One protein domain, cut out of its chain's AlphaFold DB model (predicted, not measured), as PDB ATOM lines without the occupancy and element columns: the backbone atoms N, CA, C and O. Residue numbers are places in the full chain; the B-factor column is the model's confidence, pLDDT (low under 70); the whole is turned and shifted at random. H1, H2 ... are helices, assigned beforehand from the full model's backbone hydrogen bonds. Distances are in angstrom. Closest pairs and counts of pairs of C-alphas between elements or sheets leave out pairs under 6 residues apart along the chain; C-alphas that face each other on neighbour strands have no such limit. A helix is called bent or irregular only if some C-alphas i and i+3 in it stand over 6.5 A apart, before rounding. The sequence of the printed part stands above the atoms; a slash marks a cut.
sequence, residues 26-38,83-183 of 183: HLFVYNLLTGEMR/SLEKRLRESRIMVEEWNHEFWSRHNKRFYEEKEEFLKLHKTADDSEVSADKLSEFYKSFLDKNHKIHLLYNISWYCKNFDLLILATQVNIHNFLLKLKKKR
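This is residues 26 to 38 and 83 to 183 of the 183 residues of an uncharacterized protein of Megaselia scalaris (UniProt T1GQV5). A long bent helix, H3, and a nearly straight one, H2, run opposite ways as a long, thin pair, with H3 bowed beside H2 and meeting it in two separate stretches. The short helix H1 packs on the later arm of H3, and the end of H3, with residues 175 to 183 standing free, sticks out as a tail at one end of the rod. The printed part has 114 residues with three named helices, in the order H1, H2, H3, and no named strand; the class is all helix. It is extended, with a radius of gyration of the C-alphas of 22.2 A, and spans 82 by 26 by 19 A.

H3, residues 131 to 182, was assigned as one helix by its hydrogen bonds, but it is bent: C-alphas 144 and 147 are 7.6 A apart. Its arms, H3a, residues 131 to 144, and H3b, residues 147 to 182, stand at a steep tilt of 69 degrees, only just short of about perpendicular. H2, residues 83 to 121, touches H3b with residues 84 to 99 alone, at a shallow tilt of 21 degrees, opposite ways; their closest C-alphas, those of Glu 85 and Val 170, are 6.0 A apart. H2 and H3a only just touch, with 3 pairs of C-alphas within 8 A, the closest being those of Phe 117 and Phe 137 at 7.3 A; they run opposite ways at a steep tilt of 47 degrees. H1, residues 26 to 34, touches H3b at residues 160 to 167 alone, at a shallow tilt of 28 degrees, the same way; the closest C-alphas, those of Leu 33 and Leu 164, are 6.0 A apart. H1 is apart from H2 and from H3a. The helix packing is mostly aligned, but only just: of the 3 pairs that touch, 2 are at a shallow tilt. In H1, H2, H3a and H3b every O i to N i+4 pair is within hydrogen-bond range.

H3b is 52.8 A long and ends with C-alpha 182 at (101.079, 180.160, 90.453). H3a, 19.9 A long, begins with C-alpha 131 at (130.406, 171.648, 148.860). H2 is 56.8 A long, beginning with C-alpha 83 at (113.325, 163.915, 98.365). H1 is 11.5 A long.

The C-alphas of Asp 125 and Arg 183, the two farthest apart, are 82.1 A apart. Residues 39 to 82 are not printed, and C-alphas 38 and 83 are 26.6 A apart across the cut. The link from H2 to H3, 9 residues, is short. The mean pLDDT of the printed part is 85.1; residues 26 to 38, 124 to 127 and 183 are under 70.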
ATOM      1  N   HIS A  26     123.801 179.367 119.437       51.66
ATOM      2  CA  HIS A  26     122.741 178.363 119.467       51.66
ATOM      3  C   HIS A  26     121.373 178.973 119.125       51.66
ATOM      4  O   HIS A  26     120.675 178.419 118.291       51.66
ATOM      5  N   LEU A  27     120.993 180.123 119.696       50.28
ATOM      6  CA  LEU A  27     119.734 180.812 119.381       50.28
ATOM      7  C   LEU A  27     119.716 181.294 117.930       50.28
ATOM      8  O   LEU A  27     118.696 181.165 117.270       50.28
ATOM      9  N   PHE A  28     120.833 181.819 117.418       48.72
ATOM     10  CA  PHE A  28     120.943 182.277 116.032       48.72
ATOM     11  C   PHE A  28     120.758 181.127 115.033       48.72
ATOM     12  O   PHE A  28     119.898 181.200 114.158       48.72
ATOM     13  N   VAL A  29     121.506 180.033 115.211       51.38
ATOM     14  CA  VAL A  29     121.406 178.830 114.374       51.38
ATOM     15  C   VAL A  29     120.031 178.174 114.526       51.38
ATOM     16  O   VAL A  29     119.410 177.817 113.531       51.38
ATOM     17  N   TYR A  30     119.502 178.083 115.747       53.38
ATOM     18  CA  TYR A  30     118.171 177.543 116.020       53.38
ATOM     19  C   TYR A  30     117.064 178.374 115.364       53.38
ATOM     20  O   TYR A  30     116.193 177.807 114.712       53.38
ATOM     21  N   ASN A  31     117.111 179.705 115.460       51.25
ATOM     22  CA  ASN A  31     116.129 180.597 114.840       51.25
ATOM     23  C   ASN A  31     116.184 180.536 113.304       51.25
ATOM     24  O   ASN A  31     115.132 180.559 112.666       51.25
ATOM     25  N   LEU A  32     117.377 180.387 112.708       51.81
ATOM     26  CA  LEU A  32     117.524 180.166 111.263       51.81
ATOM     27  C   LEU A  32     117.001 178.786 110.823       51.81
ATOM     28  O   LEU A  32     116.359 178.677 109.782       51.81
ATOM     29  N   LEU A  33     117.275 177.731 111.598       47.12
ATOM     30  CA  LEU A  33     116.922 176.347 111.253       47.12
ATOM     31  C   LEU A  33     115.450 176.006 111.493       47.12
ATOM     32  O   LEU A  33     114.899 175.150 110.794       47.12
ATOM     33  N   THR A  34     114.833 176.616 112.506       50.72
ATOM     34  CA  THR A  34     113.466 176.293 112.937       50.72
ATOM     35  C   THR A  34     112.412 177.241 112.390       50.72
ATOM     36  O   THR A  34     111.244 176.892 112.498       50.72
ATOM     37  N   GLY A  35     112.808 178.364 111.767       43.34
ATOM     38  CA  GLY A  35     111.916 179.280 111.053       43.34
ATOM     39  C   GLY A  35     110.689 179.666 111.875       43.34
ATOM     40  O   GLY A  35     109.647 179.048 111.721       43.34
ATOM     41  N   GLU A  36     110.826 180.667 112.752       40.34
ATOM     42  CA  GLU A  36     109.760 181.154 113.643       40.34
ATOM     43  C   GLU A  36     108.849 180.040 114.194       40.34
ATOM     44  O   GLU A  36     107.681 179.901 113.820       40.34
ATOM     45  N   MET A  37     109.326 179.300 115.197       34.50
ATOM     46  CA  MET A  37     108.365 178.742 116.140       34.50
ATOM     47  C   MET A  37     107.688 179.907 116.865       34.50
ATOM     48  O   MET A  37     108.182 180.410 117.876       34.50
ATOM     49  N   ARG A  38     106.488 180.282 116.416       34.66
ATOM     50  CA  ARG A  38     105.462 180.752 117.347       34.66
ATOM     51  C   ARG A  38     105.180 179.584 118.283       34.66
ATOM     52  O   ARG A  38     104.292 178.774 118.024       34.66
ATOM     53  N   SER A  83     112.061 164.606  98.058       96.19
ATOM     54  CA  SER A  83     113.325 163.915  98.365       96.19
ATOM     55  C   SER A  83     114.316 164.791  99.146       96.19
ATOM     56  O   SER A  83     115.059 164.289  99.991       96.19
ATOM     57  N   LEU A  84     114.308 166.105  98.900       95.56
ATOM     58  CA  LEU A  84     115.170 167.065  99.582       95.56
ATOM     59  C   LEU A  84     114.707 167.340 101.023       95.56
ATOM     60  O   LEU A  84     115.539 167.398 101.927       95.56
ATOM     61  N   GLU A  85     113.395 167.444 101.254       94.44
ATOM     62  CA  GLU A  85     112.813 167.541 102.603       94.44
ATOM     63  C   GLU A  85     113.075 166.275 103.419       94.44
ATOM     64  O   GLU A  85     113.534 166.370 104.558       94.44
ATOM     65  N   LYS A  86     112.902 165.098 102.804       96.69
ATOM     66  CA  LYS A  86     113.237 163.808 103.413       96.69
ATOM     67  C   LYS A  86     114.696 163.763 103.852       96.69
ATOM     68  O   LYS A  86     114.985 163.439 105.003       96.69
ATOM     69  N   ARG A  87     115.615 164.164 102.967       97.44
ATOM     70  CA  ARG A  87     117.049 164.236 103.278       97.44
ATOM     71  C   ARG A  87     117.326 165.180 104.449       97.44
ATOM     72  O   ARG A  87     118.148 164.852 105.306       97.44
ATOM     73  N   LEU A  88     116.655 166.333 104.512       94.94
ATOM     74  CA  LEU A  88     116.772 167.261 105.641       94.94
ATOM     75  C   LEU A  88     116.288 166.627 106.945       94.94
ATOM     76  O   LEU A  88     116.985 166.706 107.956       94.94
ATOM     77  N   ARG A  89     115.116 165.989 106.927       96.06
ATOM     78  CA  ARG A  89     114.534 165.325 108.094       96.06
ATOM     79  C   ARG A  89     115.434 164.206 108.613       96.06
ATOM     80  O   ARG A  89     115.720 164.169 109.806       96.06
ATOM     81  N   GLU A  90     115.915 163.333 107.735       96.75
ATOM     82  CA  GLU A  90     116.832 162.243 108.091       96.75
ATOM     83  C   GLU A  90     118.162 162.783 108.634       96.75
ATOM     84  O   GLU A  90     118.645 162.311 109.660       96.75
ATOM     85  N   SER A  91     118.706 163.841 108.025       95.56
ATOM     86  CA  SER A  91     119.926 164.494 108.522       95.56
ATOM     87  C   SER A  91     119.735 165.079 109.921       95.56
ATOM     88  O   SER A  91     120.613 164.938 110.771       95.56
ATOM     89  N   ARG A  92     118.579 165.698 110.197       94.38
ATOM     90  CA  ARG A  92     118.233 166.197 111.537       94.38
ATOM     91  C   ARG A  92     118.190 165.059 112.554       94.38
ATOM     92  O   ARG A  92     118.817 165.192 113.598       94.38
ATOM     93  N   ILE A  93     117.527 163.949 112.224       93.75
ATOM     94  CA  ILE A  93     117.444 162.764 113.095       93.75
ATOM     95  C   ILE A  93     118.845 162.226 113.407       93.75
ATOM     96  O   ILE A  93     119.163 162.005 114.572       93.75
ATOM     97  N   MET A  94     119.715 162.091 112.401       96.06
ATOM     98  CA  MET A  94     121.086 161.611 112.607       96.06
ATOM     99  C   MET A  94     121.905 162.528 113.528       96.06
ATOM    100  O   MET A  94     122.644 162.052 114.387       96.06
ATOM    101  N   VAL A  95     121.795 163.852 113.365       92.38
ATOM    102  CA  VAL A  95     122.499 164.817 114.228       92.38
ATOM    103  C   VAL A  95     121.949 164.786 115.657       92.38
ATOM    104  O   VAL A  95     122.720 164.890 116.612       92.38
ATOM    105  N   GLU A  96     120.638 164.612 115.814       90.88
ATOM    106  CA  GLU A  96     119.984 164.462 117.117       90.88
ATOM    107  C   GLU A  96     120.419 163.184 117.834       90.88
ATOM    108  O   GLU A  96     120.738 163.239 119.020       90.88
ATOM    109  N   GLU A  97     120.484 162.060 117.123       93.75
ATOM    110  CA  GLU A  97     120.939 160.779 117.663       93.75
ATOM    111  C   GLU A  97     122.414 160.830 118.071       93.75
ATOM    112  O   GLU A  97     122.758 160.450 119.188       93.75
ATOM    113  N   TRP A  98     123.272 161.419 117.233       96.25
ATOM    114  CA  TRP A  98     124.675 161.670 117.578       96.25
ATOM    115  C   TRP A  98     124.817 162.514 118.853       96.25
ATOM    116  O   TRP A  98     125.632 162.214 119.729       96.25
ATOM    117  N   ASN A  99     124.008 163.570 118.973       93.31
ATOM    118  CA  ASN A  99     124.007 164.438 120.144       93.31
ATOM    119  C   ASN A  99     123.562 163.682 121.401       93.31
ATOM    120  O   ASN A  99     124.177 163.795 122.460       93.31
ATOM    121  N   HIS A 100     122.509 162.881 121.264       89.56
ATOM    122  CA  HIS A 100     121.993 162.025 122.319       89.56
ATOM    123  C   HIS A 100     123.043 161.028 122.808       89.56
ATOM    124  O   HIS A 100     123.342 160.991 123.999       89.56
ATOM    125  N   GLU A 101     123.683 160.300 121.894       95.50
ATOM    126  CA  GLU A 101     124.713 159.311 122.211       95.50
ATOM    127  C   GLU A 101     125.932 159.941 122.906       95.50
ATOM    128  O   GLU A 101     126.514 159.353 123.825       95.50
ATOM    129  N   PHE A 102     126.343 161.143 122.486       95.50
ATOM    130  CA  PHE A 102     127.418 161.877 123.152       95.50
ATOM    131  C   PHE A 102     127.055 162.188 124.609       95.50
ATOM    132  O   PHE A 102     127.813 161.843 125.519       95.50
ATOM    133  N   TRP A 103     125.887 162.796 124.843       94.25
ATOM    134  CA  TRP A 103     125.482 163.211 126.187       94.25
ATOM    135  C   TRP A 103     125.119 162.038 127.095       94.25
ATOM    136  O   TRP A 103     125.449 162.099 128.275       94.25
ATOM    137  N   SER A 104     124.538 160.947 126.584       93.44
ATOM    138  CA  SER A 104     124.316 159.730 127.380       93.44
ATOM    139  C   SER A 104     125.639 159.155 127.886       93.44
ATOM    140  O   SER A 104     125.797 158.918 129.084       93.44
ATOM    141  N   ARG A 105     126.641 159.011 127.007       95.44
ATOM    142  CA  ARG A 105     127.972 158.510 127.398       95.44
ATOM    143  C   ARG A 105     128.693 159.458 128.350       95.44
ATOM    144  O   ARG A 105     129.310 159.002 129.311       95.44
ATOM    145  N   HIS A 106     128.631 160.762 128.088       94.25
ATOM    146  CA  HIS A 106     129.272 161.762 128.936       94.25
ATOM    147  C   HIS A 106     128.645 161.805 130.334       94.25
ATOM    148  O   HIS A 106     129.367 161.771 131.329       94.25
ATOM    149  N   ASN A 107     127.311 161.809 130.418       94.19
ATOM    150  CA  ASN A 107     126.593 161.822 131.690       94.19
ATOM    151  C   ASN A 107     126.829 160.535 132.480       94.19
ATOM    152  O   ASN A 107     127.033 160.607 133.687       94.19
ATOM    153  N   LYS A 108     126.854 159.373 131.813       95.56
ATOM    154  CA  LYS A 108     127.188 158.098 132.457       95.56
ATOM    155  C   LYS A 108     128.540 158.179 133.171       95.56
ATOM    156  O   LYS A 108     128.595 157.969 134.377       95.56
ATOM    157  N   ARG A 109     129.591 158.598 132.457       95.19
ATOM    158  CA  ARG A 109     130.937 158.777 133.034       95.19
ATOM    159  C   ARG A 109     130.954 159.798 134.164       95.19
ATOM    160  O   ARG A 109     131.593 159.575 135.181       95.19
ATOM    161  N   PHE A 110     130.243 160.913 133.998       95.12
ATOM    162  CA  PHE A 110     130.127 161.924 135.044       95.12
ATOM    163  C   PHE A 110     129.553 161.339 136.341       95.12
ATOM    164  O   PHE A 110     130.096 161.593 137.413       95.12
ATOM    165  N   TYR A 111     128.469 160.560 136.258       93.25
ATOM    166  CA  TYR A 111     127.856 159.956 137.440       93.25
ATOM    167  C   TYR A 111     128.729 158.861 138.055       93.25
ATOM    168  O   TYR A 111     128.826 158.816 139.275       93.25
ATOM    169  N   GLU A 112     129.397 158.042 137.239       95.38
ATOM    170  CA  GLU A 112     130.354 157.029 137.705       95.38
ATOM    171  C   GLU A 112     131.529 157.673 138.464       95.38
ATOM    172  O   GLU A 112     131.766 157.344 139.623       95.38
ATOM    173  N   GLU A 113     132.197 158.673 137.874       95.12
ATOM    174  CA  GLU A 113     133.317 159.375 138.525       95.12
ATOM    175  C   GLU A 113     132.857 160.143 139.777       95.12
ATOM    176  O   GLU A 113     133.569 160.200 140.781       95.12
ATOM    177  N   LYS A 114     131.644 160.711 139.756       93.25
ATOM    178  CA  LYS A 114     131.067 161.383 140.927       93.25
ATOM    179  C   LYS A 114     130.787 160.396 142.058       93.25
ATOM    180  O   LYS A 114     131.063 160.706 143.213       93.25
ATOM    181  N   GLU A 115     130.223 159.231 141.752       93.44
ATOM    182  CA  GLU A 115     129.970 158.164 142.725       93.44
ATOM    183  C   GLU A 115     131.269 157.687 143.384       93.44
ATOM    184  O   GLU A 115     131.322 157.549 144.606       93.44
ATOM    185  N   GLU A 116     132.324 157.472 142.596       93.44
ATOM    186  CA  GLU A 116     133.653 157.109 143.100       93.44
ATOM    187  C   GLU A 116     134.229 158.200 144.005       93.44
ATOM    188  O   GLU A 116     134.673 157.912 145.119       93.44
ATOM    189  N   PHE A 117     134.140 159.464 143.582       92.81
ATOM    190  CA  PHE A 117     134.579 160.598 144.388       92.81
ATOM    191  C   PHE A 117     133.847 160.655 145.735       92.81
ATOM    192  O   PHE A 117     134.481 160.817 146.778       92.81
ATOM    193  N   LEU A 118     132.524 160.466 145.730       90.56
ATOM    194  CA  LEU A 118     131.716 160.439 146.949       90.56
ATOM    195  C   LEU A 118     132.088 159.266 147.863       90.56
ATOM    196  O   LEU A 118     132.116 159.446 149.074       90.56
ATOM    197  N   LYS A 119     132.381 158.077 147.323       89.75
ATOM    198  CA  LYS A 119     132.791 156.911 148.129       89.75
ATOM    199  C   LYS A 119     134.138 157.126 148.817       89.75
ATOM    200  O   LYS A 119     134.294 156.708 149.956       89.75
ATOM    201  N   LEU A 120     135.080 157.790 148.149       88.75
ATOM    202  CA  LEU A 120     136.413 158.062 148.697       88.75
ATOM    203  C   LEU A 120     136.417 159.154 149.776       88.75
ATOM    204  O   LEU A 120     137.267 159.124 150.661       88.75
ATOM    205  N   HIS A 121     135.492 160.116 149.702       85.25
ATOM    206  CA  HIS A 121     135.483 161.301 150.571       85.25
ATOM    207  C   HIS A 121     134.388 161.288 151.645       85.25
ATOM    208  O   HIS A 121     134.324 162.213 152.452       85.25
ATOM    209  N   LYS A 122     133.528 160.265 151.675       83.19
ATOM    210  CA  LYS A 122     132.615 160.030 152.800       83.19
ATOM    211  C   LYS A 122     133.404 159.431 153.963       83.19
ATOM    212  O   LYS A 122     133.908 158.316 153.858       83.19
ATOM    213  N   THR A 123     133.515 160.167 155.064       70.12
ATOM    214  CA  THR A 123     134.016 159.630 156.335       70.12
ATOM    215  C   THR A 123     132.871 158.932 157.076       70.12
ATOM    216  O   THR A 123     131.702 159.143 156.765       70.12
ATOM    217  N   ALA A 124     133.186 158.070 158.048       64.81
ATOM    218  CA  ALA A 124     132.170 157.331 158.807       64.81
ATOM    219  C   ALA A 124     131.241 158.231 159.653       64.81
ATOM    220  O   ALA A 124     130.195 157.758 160.091       64.81
ATOM    221  N   ASP A 125     131.622 159.496 159.862       62.41
ATOM    222  CA  ASP A 125     130.946 160.453 160.748       62.41
ATOM    223  C   ASP A 125     130.207 161.571 159.974       62.41
ATOM    224  O   ASP A 125     129.231 162.123 160.478       62.41
ATOM    225  N   ASP A 126     130.595 161.865 158.720       64.50
ATOM    226  CA  ASP A 126     129.899 162.840 157.864       64.50
ATOM    227  C   ASP A 126     128.913 162.164 156.904       64.50
ATOM    228  O   ASP A 126     129.274 161.390 156.013       64.50
ATOM    229  N   SER A 127     127.635 162.534 157.021       66.62
ATOM    230  CA  SER A 127     126.581 162.041 156.130       66.62
ATOM    231  C   SER A 127     126.667 162.600 154.700       66.62
ATOM    232  O   SER A 127     126.101 162.006 153.779       66.62
ATOM    233  N   GLU A 128     127.357 163.730 154.488       75.56
ATOM    234  CA  GLU A 128     127.417 164.429 153.199       75.56
ATOM    235  C   GLU A 128     128.792 165.069 152.939       75.56
ATOM    236  O   GLU A 128     129.400 165.663 153.823       75.56
ATOM    237  N   VAL A 129     129.291 164.956 151.702       80.12
ATOM    238  CA  VAL A 129     130.565 165.568 151.291       80.12
ATOM    239  C   VAL A 129     130.396 167.084 151.192       80.12
ATOM    240  O   VAL A 129     129.486 167.556 150.511       80.12
ATOM    241  N   SER A 130     131.305 167.844 151.815       84.94
ATOM    242  CA  SER A 130     131.298 169.312 151.765       84.94
ATOM    243  C   SER A 130     131.259 169.853 150.329       84.94
ATOM    244  O   SER A 130     131.906 169.325 149.416       84.94
ATOM    245  N   ALA A 131     130.533 170.959 150.140       85.38
ATOM    246  CA  ALA A 131     130.406 171.648 148.860       85.38
ATOM    247  C   ALA A 131     131.766 172.051 148.264       85.38
ATOM    248  O   ALA A 131     131.942 171.956 147.048       85.38
ATOM    249  N   ASP A 132     132.738 172.423 149.101       85.00
ATOM    250  CA  ASP A 132     134.084 172.798 148.652       85.00
ATOM    251  C   ASP A 132     134.791 171.611 147.992       85.00
ATOM    252  O   ASP A 132     135.314 171.724 146.882       85.00
ATOM    253  N   LYS A 133     134.704 170.426 148.608       85.88
ATOM    254  CA  LYS A 133     135.254 169.186 148.046       85.88
ATOM    255  C   LYS A 133     134.543 168.762 146.777       85.88
ATOM    256  O   LYS A 133     135.187 168.375 145.805       85.88
ATOM    257  N   LEU A 134     133.225 168.909 146.732       88.50
ATOM    258  CA  LEU A 134     132.494 168.627 145.507       88.50
ATOM    259  C   LEU A 134     132.851 169.619 144.379       88.50
ATOM    260  O   LEU A 134     132.867 169.239 143.209       88.50
ATOM    261  N   SER A 135     133.191 170.870 144.707       89.94
ATOM    262  CA  SER A 135     133.658 171.863 143.731       89.94
ATOM    263  C   SER A 135     135.016 171.495 143.113       89.94
ATOM    264  O   SER A 135     135.189 171.643 141.899       89.94
ATOM    265  N   GLU A 136     135.941 170.933 143.904       90.50
ATOM    266  CA  GLU A 136     137.221 170.389 143.421       90.50
ATOM    267  C   GLU A 136     136.982 169.260 142.400       90.50
ATOM    268  O   GLU A 136     137.581 169.254 141.316       90.50
ATOM    269  N   PHE A 137     136.043 168.347 142.688       92.56
ATOM    270  CA  PHE A 137     135.606 167.317 141.739       92.56
ATOM    271  C   PHE A 137     135.071 167.926 140.439       92.56
ATOM    272  O   PHE A 137     135.509 167.555 139.352       92.56
ATOM    273  N   TYR A 138     134.152 168.891 140.524       91.38
ATOM    274  CA  TYR A 138     133.586 169.516 139.327       91.38
ATOM    275  C   TYR A 138     134.656 170.164 138.450       91.38
ATOM    276  O   TYR A 138     134.648 169.976 137.234       91.38
ATOM    277  N   LYS A 139     135.593 170.898 139.057       91.12
ATOM    278  CA  LYS A 139     136.691 171.538 138.331       91.12
ATOM    279  C   LYS A 139     137.578 170.503 137.638       91.12
ATOM    280  O   LYS A 139     137.779 170.586 136.431       91.12
ATOM    281  N   SER A 140     138.047 169.500 138.377       93.12
ATOM    282  CA  SER A 140     138.915 168.447 137.830       93.12
ATOM    283  C   SER A 140     138.243 167.642 136.712       93.12
ATOM    284  O   SER A 140     138.871 167.375 135.685       93.12
ATOM    285  N   PHE A 141     136.954 167.316 136.852       92.88
ATOM    286  CA  PHE A 141     136.189 166.642 135.807       92.88
ATOM    287  C   PHE A 141     136.091 167.499 134.536       92.88
ATOM    288  O   PHE A 141     136.274 166.985 133.429       92.88
ATOM    289  N   LEU A 142     135.832 168.802 134.675       90.00
ATOM    290  CA  LEU A 142     135.775 169.732 133.545       90.00
ATOM    291  C   LEU A 142     137.136 169.869 132.854       90.00
ATOM    292  O   LEU A 142     137.203 169.743 131.631       90.00
ATOM    293  N   ASP A 143     138.213 170.044 133.617       90.56
ATOM    294  CA  ASP A 143     139.573 170.176 133.083       90.56
ATOM    295  C   ASP A 143     139.989 168.913 132.309       90.56
ATOM    296  O   ASP A 143     140.480 168.990 131.178       90.56
ATOM    297  N   LYS A 144     139.690 167.730 132.863       94.06
ATOM    298  CA  LYS A 144     139.927 166.426 132.221       94.06
ATOM    299  C   LYS A 144     139.160 166.272 130.905       94.06
ATOM    300  O   LYS A 144     139.684 165.711 129.941       94.06
ATOM    301  N   ASN A 145     137.923 166.768 130.842       91.50
ATOM    302  CA  ASN A 145     137.036 166.602 129.688       91.50
ATOM    303  C   ASN A 145     137.065 167.784 128.701       91.50
ATOM    304  O   ASN A 145     136.425 167.706 127.650       91.50
ATOM    305  N   HIS A 146     137.837 168.841 128.974       89.06
ATOM    306  CA  HIS A 146     137.872 170.069 128.172       89.06
ATOM    307  C   HIS A 146     138.122 169.810 126.676       89.06
ATOM    308  O   HIS A 146     137.392 170.312 125.821       89.06
ATOM    309  N   LYS A 147     139.116 168.976 126.333       92.31
ATOM    310  CA  LYS A 147     139.436 168.657 124.927       92.31
ATOM    311  C   LYS A 147     138.280 167.943 124.218       92.31
ATOM    312  O   LYS A 147     137.986 168.248 123.066       92.31
ATOM    313  N   ILE A 148     137.608 167.023 124.911       91.88
ATOM    314  CA  ILE A 148     136.453 166.293 124.372       91.88
ATOM    315  C   ILE A 148     135.295 167.266 124.124       91.88
ATOM    316  O   ILE A 148     134.659 167.204 123.075       91.88
ATOM    317  N   HIS A 149     135.056 168.203 125.046       88.38
ATOM    318  CA  HIS A 149     134.026 169.238 124.905       88.38
ATOM    319  C   HIS A 149     134.315 170.196 123.748       88.38
ATOM    320  O   HIS A 149     133.399 170.565 123.014       88.38
ATOM    321  N   LEU A 150     135.580 170.570 123.541       87.12
ATOM    322  CA  LEU A 150     135.993 171.384 122.398       87.12
ATOM    323  C   LEU A 150     135.714 170.665 121.070       87.12
ATOM    324  O   LEU A 150     135.088 171.238 120.179       87.12
ATOM    325  N   LEU A 151     136.125 169.401 120.947       92.12
ATOM    326  CA  LEU A 151     135.895 168.605 119.737       92.12
ATOM    327  C   LEU A 151     134.405 168.358 119.475       92.12
ATOM    328  O   LEU A 151     133.958 168.418 118.327       92.12
ATOM    329  N   TYR A 152     133.629 168.124 120.535       92.56
ATOM    330  CA  TYR A 152     132.176 168.030 120.454       92.56
ATOM    331  C   TYR A 152     131.567 169.332 119.929       92.56
ATOM    332  O   TYR A 152     130.785 169.282 118.986       92.56
ATOM    333  N   ASN A 153     131.967 170.488 120.467       88.00
ATOM    334  CA  ASN A 153     131.500 171.795 120.005       88.00
ATOM    335  C   ASN A 153     131.780 172.016 118.520       88.00
ATOM    336  O   ASN A 153     130.874 172.365 117.768       88.00
ATOM    337  N   ILE A 154     133.021 171.778 118.090       90.12
ATOM    338  CA  ILE A 154     133.409 171.905 116.681       90.12
ATOM    339  C   ILE A 154     132.522 171.004 115.813       90.12
ATOM    340  O   ILE A 154     131.918 171.468 114.849       90.12
ATOM    341  N   SER A 155     132.370 169.736 116.202       93.38
ATOM    342  CA  SER A 155     131.535 168.768 115.480       93.38
ATOM    343  C   SER A 155     130.064 169.183 115.436       93.38
ATOM    344  O   SER A 155     129.415 169.051 114.400       93.38
ATOM    345  N   TRP A 156     129.538 169.704 116.544       90.56
ATOM    346  CA  TRP A 156     128.173 170.206 116.650       90.56
ATOM    347  C   TRP A 156     127.946 171.377 115.697       90.56
ATOM    348  O   TRP A 156     126.956 171.375 114.967       90.56
ATOM    349  N   TYR A 157     128.870 172.337 115.639       87.50
ATOM    350  CA  TYR A 157     128.764 173.472 114.724       87.50
ATOM    351  C   TYR A 157     128.851 173.056 113.259       87.50
ATOM    352  O   TYR A 157     127.995 173.471 112.483       87.50
ATOM    353  N   CYS A 158     129.801 172.193 112.887       92.88
ATOM    354  CA  CYS A 158     129.902 171.692 111.514       92.88
ATOM    355  C   CYS A 158     128.603 170.996 111.079       92.88
ATOM    356  O   CYS A 158     128.017 171.354 110.063       92.88
ATOM    357  N   LYS A 159     128.082 170.081 111.909       91.94
ATOM    358  CA  LYS A 159     126.823 169.371 111.630       91.94
ATOM    359  C   LYS A 159     125.633 170.323 111.492       91.94
ATOM    360  O   LYS A 159     124.814 170.159 110.595       91.94
ATOM    361  N   ASN A 160     125.520 171.321 112.370       87.62
ATOM    362  CA  ASN A 160     124.432 172.296 112.291       87.62
ATOM    363  C   ASN A 160     124.560 173.222 111.073       87.62
ATOM    364  O   ASN A 160     123.543 173.633 110.515       87.62
ATOM    365  N   PHE A 161     125.782 173.528 110.641       90.56
ATOM    366  CA  PHE A 161     126.020 174.290 109.420       90.56
ATOM    367  C   PHE A 161     125.595 173.502 108.172       90.56
ATOM    368  O   PHE A 161     124.897 174.046 107.317       90.56
ATOM    369  N   ASP A 162     125.896 172.202 108.113       91.81
ATOM    370  CA  ASP A 162     125.420 171.322 107.037       91.81
ATOM    371  C   ASP A 162     123.883 171.271 106.986       91.81
ATOM    372  O   ASP A 162     123.274 171.396 105.918       91.81
ATOM    373  N   LEU A 163     123.232 171.156 108.152       91.19
ATOM    374  CA  LEU A 163     121.770 171.222 108.256       91.19
ATOM    375  C   LEU A 163     121.215 172.565 107.775       91.19
ATOM    376  O   LEU A 163     120.130 172.597 107.190       91.19
ATOM    377  N   LEU A 164     121.936 173.665 108.006       89.69
ATOM    378  CA  LEU A 164     121.517 174.999 107.589       89.69
ATOM    379  C   LEU A 164     121.551 175.157 106.074       89.69
ATOM    380  O   LEU A 164     120.594 175.668 105.485       89.69
ATOM    381  N   ILE A 165     122.623 174.684 105.440       91.62
ATOM    382  CA  ILE A 165     122.729 174.656 103.980       91.62
ATOM    383  C   ILE A 165     121.570 173.843 103.403       91.62
ATOM    384  O   ILE A 165     120.861 174.314 102.513       91.62
ATOM    385  N   LEU A 166     121.322 172.652 103.947       91.50
ATOM    386  CA  LEU A 166     120.270 171.768 103.459       91.50
ATOM    387  C   LEU A 166     118.863 172.360 103.664       91.50
ATOM    388  O   LEU A 166     118.030 172.303 102.761       91.50
ATOM    389  N   ALA A 167     118.606 173.000 104.807       90.56
ATOM    390  CA  ALA A 167     117.356 173.717 105.062       90.56
ATOM    391  C   ALA A 167     117.154 174.886 104.088       90.56
ATOM    392  O   ALA A 167     116.055 175.092 103.572       90.56
ATOM    393  N   THR A 168     118.227 175.612 103.779       91.75
ATOM    394  CA  THR A 168     118.205 176.691 102.785       91.75
ATOM    395  C   THR A 168     117.846 176.148 101.401       91.75
ATOM    396  O   THR A 168     116.977 176.705 100.730       91.75
ATOM    397  N   GLN A 169     118.441 175.023 100.994       94.88
ATOM    398  CA  GLN A 169     118.122 174.357  99.727       94.88
ATOM    399  C   GLN A 169     116.647 173.931  99.656       94.88
ATOM    400  O   GLN A 169     115.995 174.196  98.646       94.88
ATOM    401  N   VAL A 170     116.100 173.332 100.723       93.62
ATOM    402  CA  VAL A 170     114.668 172.977 100.822       93.62
ATOM    403  C   VAL A 170     113.780 174.209 100.658       93.62
ATOM    404  O   VAL A 170     112.839 174.199  99.865       93.62
ATOM    405  N   ASN A 171     114.092 175.296 101.365       92.00
ATOM    406  CA  ASN A 171     113.296 176.520 101.315       92.00
ATOM    407  C   ASN A 171     113.288 177.145  99.915       92.00
ATOM    408  O   ASN A 171     112.224 177.521  99.420       92.00
ATOM    409  N   ILE A 172     114.449 177.201  99.252       94.56
ATOM    410  CA  ILE A 172     114.561 177.671  97.865       94.56
ATOM    411  C   ILE A 172     113.764 176.757  96.928       94.56
ATOM    412  O   ILE A 172     112.977 177.249  96.119       94.56
ATOM    413  N   HIS A 173     113.910 175.435  97.052       93.94
ATOM    414  CA  HIS A 173     113.179 174.462  96.238       93.94
ATOM    415  C   HIS A 173     111.659 174.649  96.355       93.94
ATOM    416  O   HIS A 173     110.967 174.822  95.349       93.94
ATOM    417  N   ASN A 174     111.147 174.710  97.583       90.56
ATOM    418  CA  ASN A 174     109.727 174.900  97.865       90.56
ATOM    419  C   ASN A 174     109.208 176.254  97.372       90.56
ATOM    420  O   ASN A 174     108.087 176.345  96.865       90.56
ATOM    421  N   PHE A 175     110.013 177.311  97.488       93.50
ATOM    422  CA  PHE A 175     109.678 178.621  96.940       93.50
ATOM    423  C   PHE A 175     109.535 178.571  95.412       93.50
ATOM    424  O   PHE A 175     108.527 179.029  94.871       93.50
ATOM    425  N   LEU A 176     110.480 177.936  94.716       94.44
ATOM    426  CA  LEU A 176     110.429 177.777  93.261       94.44
ATOM    427  C   LEU A 176     109.230 176.931  92.805       94.44
ATOM    428  O   LEU A 176     108.579 177.282  91.820       94.44
ATOM    429  N   LEU A 177     108.889 175.854  93.524       91.38
ATOM    430  CA  LEU A 177     107.689 175.054  93.245       91.38
ATOM    431  C   LEU A 177     106.401 175.876  93.393       91.38
ATOM    432  O   LEU A 177     105.519 175.805  92.534       91.38
ATOM    433  N   LYS A 178     106.301 176.698  94.444       90.88
ATOM    434  CA  LYS A 178     105.158 177.604  94.650       90.88
ATOM    435  C   LYS A 178     105.024 178.621  93.518       90.88
ATOM    436  O   LYS A 178     103.910 178.864  93.063       90.88
ATOM    437  N   LEU A 179     106.138 179.183  93.039       94.19
ATOM    438  CA  LEU A 179     106.129 180.101  91.896       94.19
ATOM    439  C   LEU A 179     105.666 179.418  90.606       94.19
ATOM    440  O   LEU A 179     104.876 180.003  89.871       94.19
ATOM    441  N   LYS A 180     106.110 178.180  90.348       91.50
ATOM    442  CA  LYS A 180     105.669 177.402  89.180       91.50
ATOM    443  C   LYS A 180     104.176 177.082  89.216       91.50
ATOM    444  O   LYS A 180     103.544 177.168  88.181       91.50
ATOM    445  N   LYS A 181     103.615 176.756  90.386       86.69
ATOM    446  CA  LYS A 181     102.179 176.453  90.546       86.69
ATOM    447  C   LYS A 181     101.270 177.684  90.395       86.69
ATOM    448  O   LYS A 181     100.071 177.532  90.197       86.69
ATOM    449  N   LYS A 182     101.818 178.892  90.571       76.38
ATOM    450  CA  LYS A 182     101.079 180.160  90.453       76.38
ATOM    451  C   LYS A 182     101.025 180.688  89.008       76.38
ATOM    452  O   LYS A 182     100.231 181.585  88.743       76.38
ATOM    453  N   ARG A 183     101.885 180.179  88.121       58.88
ATOM    454  CA  ARG A 183     101.815 180.399  86.669       58.88
ATOM    455  C   ARG A 183     100.924 179.344  86.035       58.88
ATOM    456  O   ARG A 183     100.264 179.710  85.046       58.88
TER     457      ARG A 183